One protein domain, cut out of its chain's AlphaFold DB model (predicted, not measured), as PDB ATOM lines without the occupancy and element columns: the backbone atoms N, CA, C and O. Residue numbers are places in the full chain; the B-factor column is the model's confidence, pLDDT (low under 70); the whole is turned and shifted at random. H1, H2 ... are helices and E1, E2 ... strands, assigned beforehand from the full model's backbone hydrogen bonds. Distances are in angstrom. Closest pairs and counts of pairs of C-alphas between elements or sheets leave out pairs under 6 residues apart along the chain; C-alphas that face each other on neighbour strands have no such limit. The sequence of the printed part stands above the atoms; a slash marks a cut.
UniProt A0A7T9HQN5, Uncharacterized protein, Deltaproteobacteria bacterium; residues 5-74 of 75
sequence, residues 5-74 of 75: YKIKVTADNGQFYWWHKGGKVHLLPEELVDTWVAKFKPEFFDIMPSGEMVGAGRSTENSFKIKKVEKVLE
ATOM      1  N   TYR A   5     195.305 293.211 152.053       97.88
ATOM      2  CA  TYR A   5     195.801 292.297 153.064       97.88
ATOM      3  C   TYR A   5     196.109 290.935 152.449       97.88
ATOM      4  O   TYR A   5     195.322 290.397 151.667       97.88
ATOM      5  N   LYS A   6     197.228 290.351 152.870       97.62
ATOM      6  CA  LYS A   6     197.533 288.932 152.689       97.62
ATOM      7  C   LYS A   6     196.899 288.118 153.809       97.62
ATOM      8  O   LYS A   6     196.781 288.589 154.942       97.62
ATOM      9  N   ILE A   7     196.578 286.861 153.516       98.06
ATOM     10  CA  ILE A   7     196.196 285.882 154.535       98.06
ATOM     11  C   ILE A   7     197.401 285.014 154.882       98.06
ATOM     12  O   ILE A   7     197.886 284.245 154.047       98.06
ATOM     13  N   LYS A   8     197.861 285.121 156.128       98.12
ATOM     14  CA  LYS A   8     198.840 284.216 156.725       98.12
ATOM     15  C   LYS A   8     198.110 283.008 157.301       98.12
ATOM     16  O   LYS A   8     197.171 283.165 158.076       98.12
ATOM     17  N   VAL A   9     198.565 281.814 156.951       98.25
ATOM     18  CA  VAL A   9     198.002 280.536 157.391       98.25
ATOM     19  C   VAL A   9     199.043 279.824 158.239       98.25
ATOM     20  O   VAL A   9     200.104 279.481 157.731       98.25
ATOM     21  N   THR A  10     198.769 279.593 159.519       98.12
ATOM     22  CA  THR A  10     199.620 278.765 160.382       98.12
ATOM     23  C   THR A  10     199.131 277.326 160.341       98.12
ATOM     24  O   THR A  10     197.967 277.052 160.646       98.12
ATOM     25  N   ALA A  11     200.030 276.417 159.980       97.00
ATOM     26  CA  ALA A  11     199.764 274.995 159.835       97.00
ATOM     27  C   ALA A  11     200.142 274.193 161.092       97.00
ATOM     28  O   ALA A  11     200.816 274.677 162.007       97.00
ATOM     29  N   ASP A  12     199.693 272.941 161.151       95.94
ATOM     30  CA  ASP A  12     199.974 272.046 162.268       95.94
ATOM     31  C   ASP A  12     201.434 271.610 162.393       95.94
ATOM     32  O   ASP A  12     201.886 271.419 163.525       95.94
ATOM     33  N   ASN A  13     202.165 271.601 161.280       94.75
ATOM     34  CA  ASN A  13     203.613 271.400 161.184       94.75
ATOM     35  C   ASN A  13     204.467 272.544 161.783       94.75
ATOM     36  O   ASN A  13     205.695 272.491 161.725       94.75
ATOM     37  N   GLY A  14     203.839 273.590 162.330       94.94
ATOM     38  CA  GLY A  14     204.512 274.728 162.963       94.94
ATOM     39  C   GLY A  14     205.010 275.806 161.996       94.94
ATOM     40  O   GLY A  14     205.533 276.822 162.450       94.94
ATOM     41  N   GLN A  15     204.829 275.625 160.686       97.19
ATOM     42  CA  GLN A  15     205.172 276.612 159.663       97.19
ATOM     43  C   GLN A  15     203.991 277.542 159.367       97.19
ATOM     44  O   GLN A  15     202.844 277.291 159.754       97.19
ATOM     45  N   PHE A  16     204.276 278.632 158.653       97.62
ATOM     46  CA  PHE A  16     203.240 279.459 158.048       97.62
ATOM     47  C   PHE A  16     203.371 279.488 156.528       97.62
ATOM     48  O   PHE A  16     204.466 279.374 155.982       97.62
ATOM     49  N   TYR A  17     202.241 279.707 155.865       97.62
ATOM     50  CA  TYR A  17     202.128 279.826 154.419       97.62
ATOM     51  C   TYR A  17     201.272 281.043 154.079       97.62
ATOM     52  O   TYR A  17     200.358 281.403 154.825       97.62
ATOM     53  N   TRP A  18     201.560 281.690 152.954       98.00
ATOM     54  CA  TRP A  18     200.664 282.700 152.396       98.00
ATOM     55  C   TRP A  18     199.584 282.009 151.582       98.00
ATOM     56  O   TRP A  18     199.886 281.113 150.798       98.00
ATOM     57  N   TRP A  19     198.331 282.426 151.747       97.44
ATOM     58  CA  TRP A  19     197.269 281.885 150.913       97.44
ATOM     59  C   TRP A  19     197.475 282.290 149.451       97.44
ATOM     60  O   TRP A  19     197.550 283.476 149.121       97.44
ATOM     61  N   HIS A  20     197.551 281.292 148.577       97.19
ATOM     62  CA  HIS A  20     197.629 281.449 147.138       97.19
ATOM     63  C   HIS A  20     196.314 281.047 146.467       97.19
ATOM     64  O   HIS A  20     195.650 280.083 146.854       97.19
ATOM     65  N   LYS A  21     195.962 281.779 145.409       93.31
ATOM     66  CA  LYS A  21     194.835 281.475 144.525       93.31
ATOM     67  C   LYS A  21     195.273 281.684 143.080       93.31
ATOM     68  O   LYS A  21     195.671 282.787 142.715       93.31
ATOM     69  N   GLY A  22     195.215 280.630 142.265       89.75
ATOM     70  CA  GLY A  22     195.680 280.688 140.875       89.75
ATOM     71  C   GLY A  22     197.183 280.971 140.765       89.75
ATOM     72  O   GLY A  22     197.598 281.785 139.944       89.75
ATOM     73  N   GLY A  23     197.987 280.361 141.645       92.06
ATOM     74  CA  GLY A  23     199.451 280.476 141.633       92.06
ATOM     75  C   GLY A  23     200.033 281.809 142.124       92.06
ATOM     76  O   GLY A  23     201.239 282.013 142.015       92.06
ATOM     77  N   LYS A  24     199.217 282.722 142.662       95.88
ATOM     78  CA  LYS A  24     199.669 284.009 143.216       95.88
ATOM     79  C   LYS A  24     199.163 284.192 144.638       95.88
ATOM     80  O   LYS A  24     198.067 283.724 144.954       95.88
ATOM     81  N   VAL A  25     199.924 284.916 145.462       96.88
ATOM     82  CA  VAL A  25     199.466 285.375 146.781       96.88
ATOM     83  C   VAL A  25     198.153 286.126 146.607       96.88
ATOM     84  O   VAL A  25     198.063 287.061 145.808       96.88
ATOM     85  N   HIS A  26     197.125 285.692 147.327       96.25
ATOM     86  CA  HIS A  26     195.823 286.320 147.253       96.25
ATOM     87  C   HIS A  26     195.791 287.568 148.136       96.25
ATOM     88  O   HIS A  26     196.155 287.516 149.313       96.25
ATOM     89  N   LEU A  27     195.342 288.677 147.553       96.69
ATOM     90  CA  LEU A  27     195.143 289.943 148.243       96.69
ATOM     91  C   LEU A  27     193.650 290.202 148.384       96.69
ATOM     92  O   LEU A  27     192.904 290.098 147.409       96.69
ATOM     93  N   LEU A  28     193.231 290.546 149.598       95.75
ATOM     94  CA  LEU A  28     191.860 290.930 149.907       95.75
ATOM     95  C   LEU A  28     191.812 292.401 150.334       95.75
ATOM     96  O   LEU A  28     192.678 292.824 151.106       95.75
ATOM     97  N   PRO A  29     190.808 293.175 149.891       95.62
ATOM     98  CA  PRO A  29     190.547 294.493 150.451       95.62
ATOM     99  C   PRO A  29     190.086 294.380 151.912       95.62
ATOM    100  O   PRO A  29     189.590 293.335 152.349       95.62
ATOM    101  N   GLU A  30     190.230 295.474 152.665       93.69
ATOM    102  CA  GLU A  30     189.906 295.556 154.099       93.69
ATOM    103  C   GLU A  30     188.504 295.028 154.454       93.69
ATOM    104  O   GLU A  30     188.342 294.274 155.410       93.69
ATOM    105  N   GLU A  31     187.491 295.349 153.648       91.00
ATOM    106  CA  GLU A  31     186.104 294.925 153.891       91.00
ATOM    107  C   GLU A  31     185.902 293.399 153.798       91.00
ATOM    108  O   GLU A  31     185.093 292.814 154.529       91.00
ATOM    109  N   LEU A  32     186.659 292.731 152.921       94.31
ATOM    110  CA  LEU A  32     186.541 291.292 152.696       94.31
ATOM    111  C   LEU A  32     187.411 290.501 153.664       94.31
ATOM    112  O   LEU A  32     186.998 289.429 154.109       94.31
ATOM    113  N   VAL A  33     188.599 291.011 154.002       95.88
ATOM    114  CA  VAL A  33     189.557 290.271 154.830       95.88
ATOM    115  C   VAL A  33     189.024 290.021 156.241       95.88
ATOM    116  O   VAL A  33     189.202 288.927 156.773       95.88
ATOM    117  N   ASP A  34     188.303 290.985 156.820       94.19
ATOM    118  CA  ASP A  34     187.745 290.855 158.170       94.19
ATOM    119  C   ASP A  34     186.648 289.804 158.229       94.19
ATOM    120  O   ASP A  34     186.666 288.915 159.084       94.19
ATOM    121  N   THR A  35     185.733 289.849 157.260       95.06
ATOM    122  CA  THR A  35     184.680 288.844 157.130       95.06
ATOM    123  C   THR A  35     185.272 287.463 156.868       95.06
ATOM    124  O   THR A  35     184.800 286.476 157.436       95.06
ATOM    125  N   TRP A  36     186.301 287.383 156.023       95.00
ATOM    126  CA  TRP A  36     186.953 286.129 155.677       95.00
ATOM    127  C   TRP A  36     187.626 285.501 156.901       95.00
ATOM    128  O   TRP A  36     187.300 284.368 157.234       95.00
ATOM    129  N   VAL A  37     188.479 286.238 157.625       95.94
ATOM    130  CA  VAL A  37     189.176 285.723 158.820       95.94
ATOM    131  C   VAL A  37     188.181 285.330 159.915       95.94
ATOM    132  O   VAL A  37     188.339 284.273 160.520       95.94
ATOM    133  N   ALA A  38     187.135 286.131 160.142       96.00
ATOM    134  CA  ALA A  38     186.140 285.855 161.178       96.00
ATOM    135  C   ALA A  38     185.269 284.622 160.886       96.00
ATOM    136  O   ALA A  38     184.802 283.963 161.813       96.00
ATOM    137  N   LYS A  39     185.013 284.324 159.606       96.62
ATOM    138  CA  LYS A  39     184.144 283.209 159.188       96.62
ATOM    139  C   LYS A  39     184.914 281.988 158.699       96.62
ATOM    140  O   LYS A  39     184.282 280.980 158.373       96.62
ATOM    141  N   PHE A  40     186.238 282.068 158.610       96.69
ATOM    142  CA  PHE A  40     187.056 280.961 158.145       96.69
ATOM    143  C   PHE A  40     186.942 279.778 159.106       96.69
ATOM    144  O   PHE A  40     187.042 279.930 160.321       96.69
ATOM    145  N   LYS A  41     186.735 278.595 158.533       96.25
ATOM    146  CA  LYS A  41     186.556 277.332 159.248       96.25
ATOM    147  C   LYS A  41     187.698 276.391 158.871       96.25
ATOM    148  O   LYS A  41     187.611 275.750 157.818       96.25
ATOM    149  N   PRO A  42     188.791 276.362 159.657       94.62
ATOM    150  CA  PRO A  42     189.984 275.584 159.336       94.62
ATOM    151  C   PRO A  42     189.706 274.097 159.119       94.62
ATOM    152  O   PRO A  42     190.373 273.465 158.316       94.62
ATOM    153  N   GLU A  43     188.688 273.543 159.772       94.31
ATOM    154  CA  GLU A  43     188.298 272.138 159.666       94.31
ATOM    155  C   GLU A  43     187.867 271.703 158.256       94.31
ATOM    156  O   GLU A  43     187.835 270.507 157.969       94.31
ATOM    157  N   PHE A  44     187.538 272.652 157.374       94.88
ATOM    158  CA  PHE A  44     187.152 272.366 155.991       94.88
ATOM    159  C   PHE A  44     188.305 272.448 154.994       94.88
ATOM    160  O   PHE A  44     188.109 272.085 153.830       94.88
ATOM    161  N   PHE A  45     189.487 272.900 155.417       95.50
ATOM    162  CA  PHE A  45     190.594 273.175 154.514       95.50
ATOM    163  C   PHE A  45     191.932 272.673 155.056       95.50
ATOM    164  O   PHE A  45     192.278 272.903 156.211       95.50
ATOM    165  N   ASP A  46     192.730 272.096 154.165       95.56
ATOM    166  CA  ASP A  46     194.164 271.924 154.379       95.56
ATOM    167  C   ASP A  46     194.930 272.948 153.527       95.56
ATOM    168  O   ASP A  46     194.404 273.502 152.555       95.56
ATOM    169  N   ILE A  47     196.186 273.205 153.887       95.94
ATOM    170  CA  ILE A  47     197.085 274.097 153.152       95.94
ATOM    171  C   ILE A  47     198.222 273.298 152.517       95.94
ATOM    172  O   ILE A  47     198.889 272.496 153.173       95.94
ATOM    173  N   MET A  48     198.451 273.518 151.227       95.00
ATOM    174  CA  MET A  48     199.578 272.941 150.499       95.00
ATOM    175  C   MET A  48     200.870 273.733 150.771       95.00
ATOM    176  O   MET A  48     200.799 274.932 151.051       95.00
ATOM    177  N   PRO A  49     202.066 273.141 150.580       94.38
ATOM    178  CA  PRO A  49     203.333 273.869 150.673       94.38
ATOM    179  C   PRO A  49     203.426 275.036 149.676       94.38
ATOM    180  O   PRO A  49     204.148 275.999 149.913       94.38
ATOM    181  N   SER A  50     202.675 274.957 148.571       94.62
ATOM    182  CA  SER A  50     202.532 276.025 147.578       94.62
ATOM    183  C   SER A  50     201.700 277.217 148.059       94.62
ATOM    184  O   SER A  50     201.663 278.218 147.354       94.62
ATOM    185  N   GLY A  51     201.008 277.117 149.199       95.56
ATOM    186  CA  GLY A  51     200.075 278.128 149.702       95.56
ATOM    187  C   GLY A  51     198.632 277.967 149.209       95.56
ATOM    188  O   GLY A  51     197.752 278.716 149.635       95.56
ATOM    189  N   GLU A  52     198.341 277.007 148.330       95.31
ATOM    190  CA  GLU A  52     196.964 276.741 147.895       95.31
ATOM    191  C   GLU A  52     196.160 276.023 148.983       95.31
ATOM    192  O   GLU A  52     196.633 275.063 149.593       95.31
ATOM    193  N   MET A  53     194.927 276.482 149.212       94.56
ATOM    194  CA  MET A  53     193.979 275.803 150.097       94.56
ATOM    195  C   MET A  53     193.199 274.756 149.314       94.56
ATOM    196  O   MET A  53     192.623 275.051 148.264       94.56
ATOM    197  N   VAL A  54     193.140 273.551 149.860       92.56
ATOM    198  CA  VAL A  54     192.393 272.420 149.305       92.56
ATOM    199  C   VAL A  54     191.358 271.948 150.319       92.56
ATOM    200  O   VAL A  54     191.448 272.272 151.501       92.56
ATOM    201  N   GLY A  55     190.337 271.218 149.869       92.69
ATOM    202  CA  GLY A  55     189.337 270.672 150.788       92.69
ATOM    203  C   GLY A  55     189.969 269.668 151.752       92.69
ATOM    204  O   GLY A  55     190.727 268.807 151.307       92.69
ATOM    205  N   ALA A  56     189.631 269.758 153.039       88.69
ATOM    206  CA  ALA A  56     190.151 268.855 154.062       88.69
ATOM    207  C   ALA A  56     189.957 267.385 153.656       88.69
ATOM    208  O   ALA A  56     188.873 266.980 153.221       88.69
ATOM    209  N   GLY A  57     191.025 266.592 153.756       75.69
ATOM    210  CA  GLY A  57     191.002 265.168 153.403       75.69
ATOM    211  C   GLY A  57     190.880 264.858 151.903       75.69
ATOM    212  O   GLY A  57     190.867 263.686 151.535       75.69
ATOM    213  N   ARG A  58     190.816 265.870 151.021       67.75
ATOM    214  CA  ARG A  58     191.019 265.704 149.562       67.75
ATOM    215  C   ARG A  58     192.479 265.866 149.150       67.75
ATOM    216  O   ARG A  58     192.811 265.819 147.967       67.75
ATOM    217  N   SER A  59     193.323 266.111 150.129       61.66
ATOM    218  CA  SER A  59     194.693 266.521 149.961       61.66
ATOM    219  C   SER A  59     195.596 265.310 149.753       61.66
ATOM    220  O   SER A  59     195.446 264.281 150.408       61.66
ATOM    221  N   THR A  60     196.535 265.432 148.819       65.88
ATOM    222  CA  THR A  60     197.633 264.475 148.645       65.88
ATOM    223  C   THR A  60     198.520 264.452 149.901       65.88
ATOM    224  O   THR A  60     198.366 265.304 150.775       65.88
ATOM    225  N   GLU A  61     199.472 263.514 150.003       68.81
ATOM    226  CA  GLU A  61     200.324 263.282 151.195       68.81
ATOM    227  C   GLU A  61     201.060 264.521 151.763       68.81
ATOM    228  O   GLU A  61     201.619 264.452 152.852       68.81
ATOM    229  N   ASN A  62     201.054 265.661 151.065       85.94
ATOM    230  CA  ASN A  62     201.885 266.823 151.373       85.94
ATOM    231  C   ASN A  62     201.137 268.049 151.917       85.94
ATOM    232  O   ASN A  62     201.762 269.098 152.062       85.94
ATOM    233  N   SER A  63     199.832 267.981 152.192       93.25
ATOM    234  CA  SER A  63     199.124 269.110 152.818       93.25
ATOM    235  C   SER A  63     199.217 269.099 154.340       93.25
ATOM    236  O   SER A  63     199.338 268.038 154.951       93.25
ATOM    237  N   PHE A  64     199.013 270.259 154.953       94.81
ATOM    238  CA  PHE A  64     198.991 270.419 156.402       94.81
ATOM    239  C   PHE A  64     197.640 270.934 156.887       94.81
ATOM    240  O   PHE A  64     197.008 271.758 156.219       94.81
ATOM    241  N   LYS A  65     197.220 270.515 158.085       95.44
ATOM    242  CA  LYS A  65     195.987 271.039 158.681       95.44
ATOM    243  C   LYS A  65     196.179 272.498 159.061       95.44
ATOM    244  O   LYS A  65     197.205 272.876 159.633       95.44
ATOM    245  N   ILE A  66     195.169 273.319 158.803       96.94
ATOM    246  CA  ILE A  66     195.203 274.730 159.181       96.94
ATOM    247  C   ILE A  66     194.857 274.864 160.668       96.94
ATOM    248  O   ILE A  66     193.807 274.414 161.117       96.94
ATOM    249  N   LYS A  67     195.736 275.505 161.447       96.56
ATOM    250  CA  LYS A  67     195.494 275.827 162.864       96.56
ATOM    251  C   LYS A  67     194.913 277.221 163.050       96.56
ATOM    252  O   LYS A  67     194.078 277.432 163.923       96.56
ATOM    253  N   LYS A  68     195.399 278.189 162.272       96.19
ATOM    254  CA  LYS A  68     195.037 279.601 162.418       96.19
ATOM    255  C   LYS A  68     195.182 280.326 161.090       96.19
ATOM    256  O   LYS A  68     196.078 280.009 160.310       96.19
ATOM    257  N   VAL A  69     194.346 281.334 160.883       97.75
ATOM    258  CA  VAL A  69     194.505 282.312 159.808       97.75
ATOM    259  C   VAL A  69     194.542 283.725 160.379       97.75
ATOM    260  O   VAL A  69     193.878 284.021 161.371       97.75
ATOM    261  N   GLU A  70     195.350 284.588 159.774       97.50
ATOM    262  CA  GLU A  70     195.562 285.969 160.212       97.50
ATOM    263  C   GLU A  70     195.635 286.893 158.993       97.50
ATOM    264  O   GLU A  70     196.246 286.544 157.980       97.50
ATOM    265  N   LYS A  71     195.051 288.092 159.092       96.88
ATOM    266  CA  LYS A  71     195.253 289.151 158.095       96.88
ATOM    267  C   LYS A  71     196.577 289.871 158.347       96.88
ATOM    268  O   LYS A  71     196.899 290.185 159.491       96.88
ATOM    269  N   VAL A  72     197.319 290.169 157.287       97.44
ATOM    270  CA  VAL A  72     198.557 290.958 157.342       97.44
ATOM    271  C   VAL A  72     198.478 292.053 156.288       97.44
ATOM    272  O   VAL A  72     198.238 291.749 155.123       97.44
ATOM    273  N   LEU A  73     198.634 293.312 156.704       96.06
ATOM    274  CA  LEU A  73     198.591 294.466 155.803       96.06
ATOM    275  C   LEU A  73     199.728 294.370 154.776       96.06
ATOM    276  O   LEU A  73     200.875 294.128 155.155       96.06
ATOM    277  N   GLU A  74     199.399 294.556 153.499       92.19
ATOM    278  CA  GLU A  74     200.391 294.726 152.437       92.19
ATOM    279  C   GLU A  74     200.924 296.161 152.497       92.19
ATOM    280  O   GLU A  74     200.142 297.112 152.431       92.19
TER     281      GLU A  74
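AT A GLANCE: This is residues 5 to 74 of the 75 residues of an uncharacterized protein of Deltaproteobacteria bacterium (UniProt A0A7T9HQN5). Two long antiparallel strands, E1 and E6, run side by side as the spine of a strongly twisted, branched sheet, and the single helix H1 covers part of one face. Short strands E2 and E3 line the side of E1 away from E6, E3 beside its residues 5 to 6 and E2 beside its residues 7 to 11, while the small hairpin of E4 and E5 joins the sheet through E4 beside residues 64 to 66 of E6, before that strand's bend at residue 67. The printed part has 70 residues, in the order E1 E2 E3 H1 E4 E5 E6, of mixed class. It is compact, with a radius of gyration of the C-alphas of 11.3 A, and spans 34 by 23 by 20 A, only just elongated.

IN THESE COORDINATES: Find C-alpha 5 at (195.801, 292.297, 153.064); from there E1, residues 5 to 11, runs 19.0 A. Next come E2, residues 16 to 18, and E3, residues 27 to 29. H1, residues 30 to 39, covers 14.5 A. After E4, residues 45 to 47, and E5, residues 53 to 55, E6, residues 64 to 73, runs 24.1 A to C-alpha 73 at (198.591, 294.466, 155.803), bending by 72 degrees at residue 67.

HOW THE PARTS SIT: Beside E1, look for E2 and E3 on one side and E6 on the other. N 8 and O 70 are 2.8 A apart; in the hairpin E1 and E2, N 9 and O 17 are 2.8 A apart; N 5 and O 28 of E3 are 2.8 A apart. E4 pairs with E6, N 47 to O 64 at 2.9 A, and with E5 in a hairpin, N 46 to O 54 at 3.0 A. H1 is on the sheet at a height of 8.3 A, along the strands; its closest C-alphas to E6 are Val 37 and Val 69, 6.4 A. Within H1, 4 of 6 O i to N i+4 pairs are within hydrogen-bond range.

THE WHOLE: The farthest C-alphas, Glu 31 and Glu 61, are 34.8 A apart. The printed part has no cut and no long link. Residues 58 to 61 have pLDDT under 70.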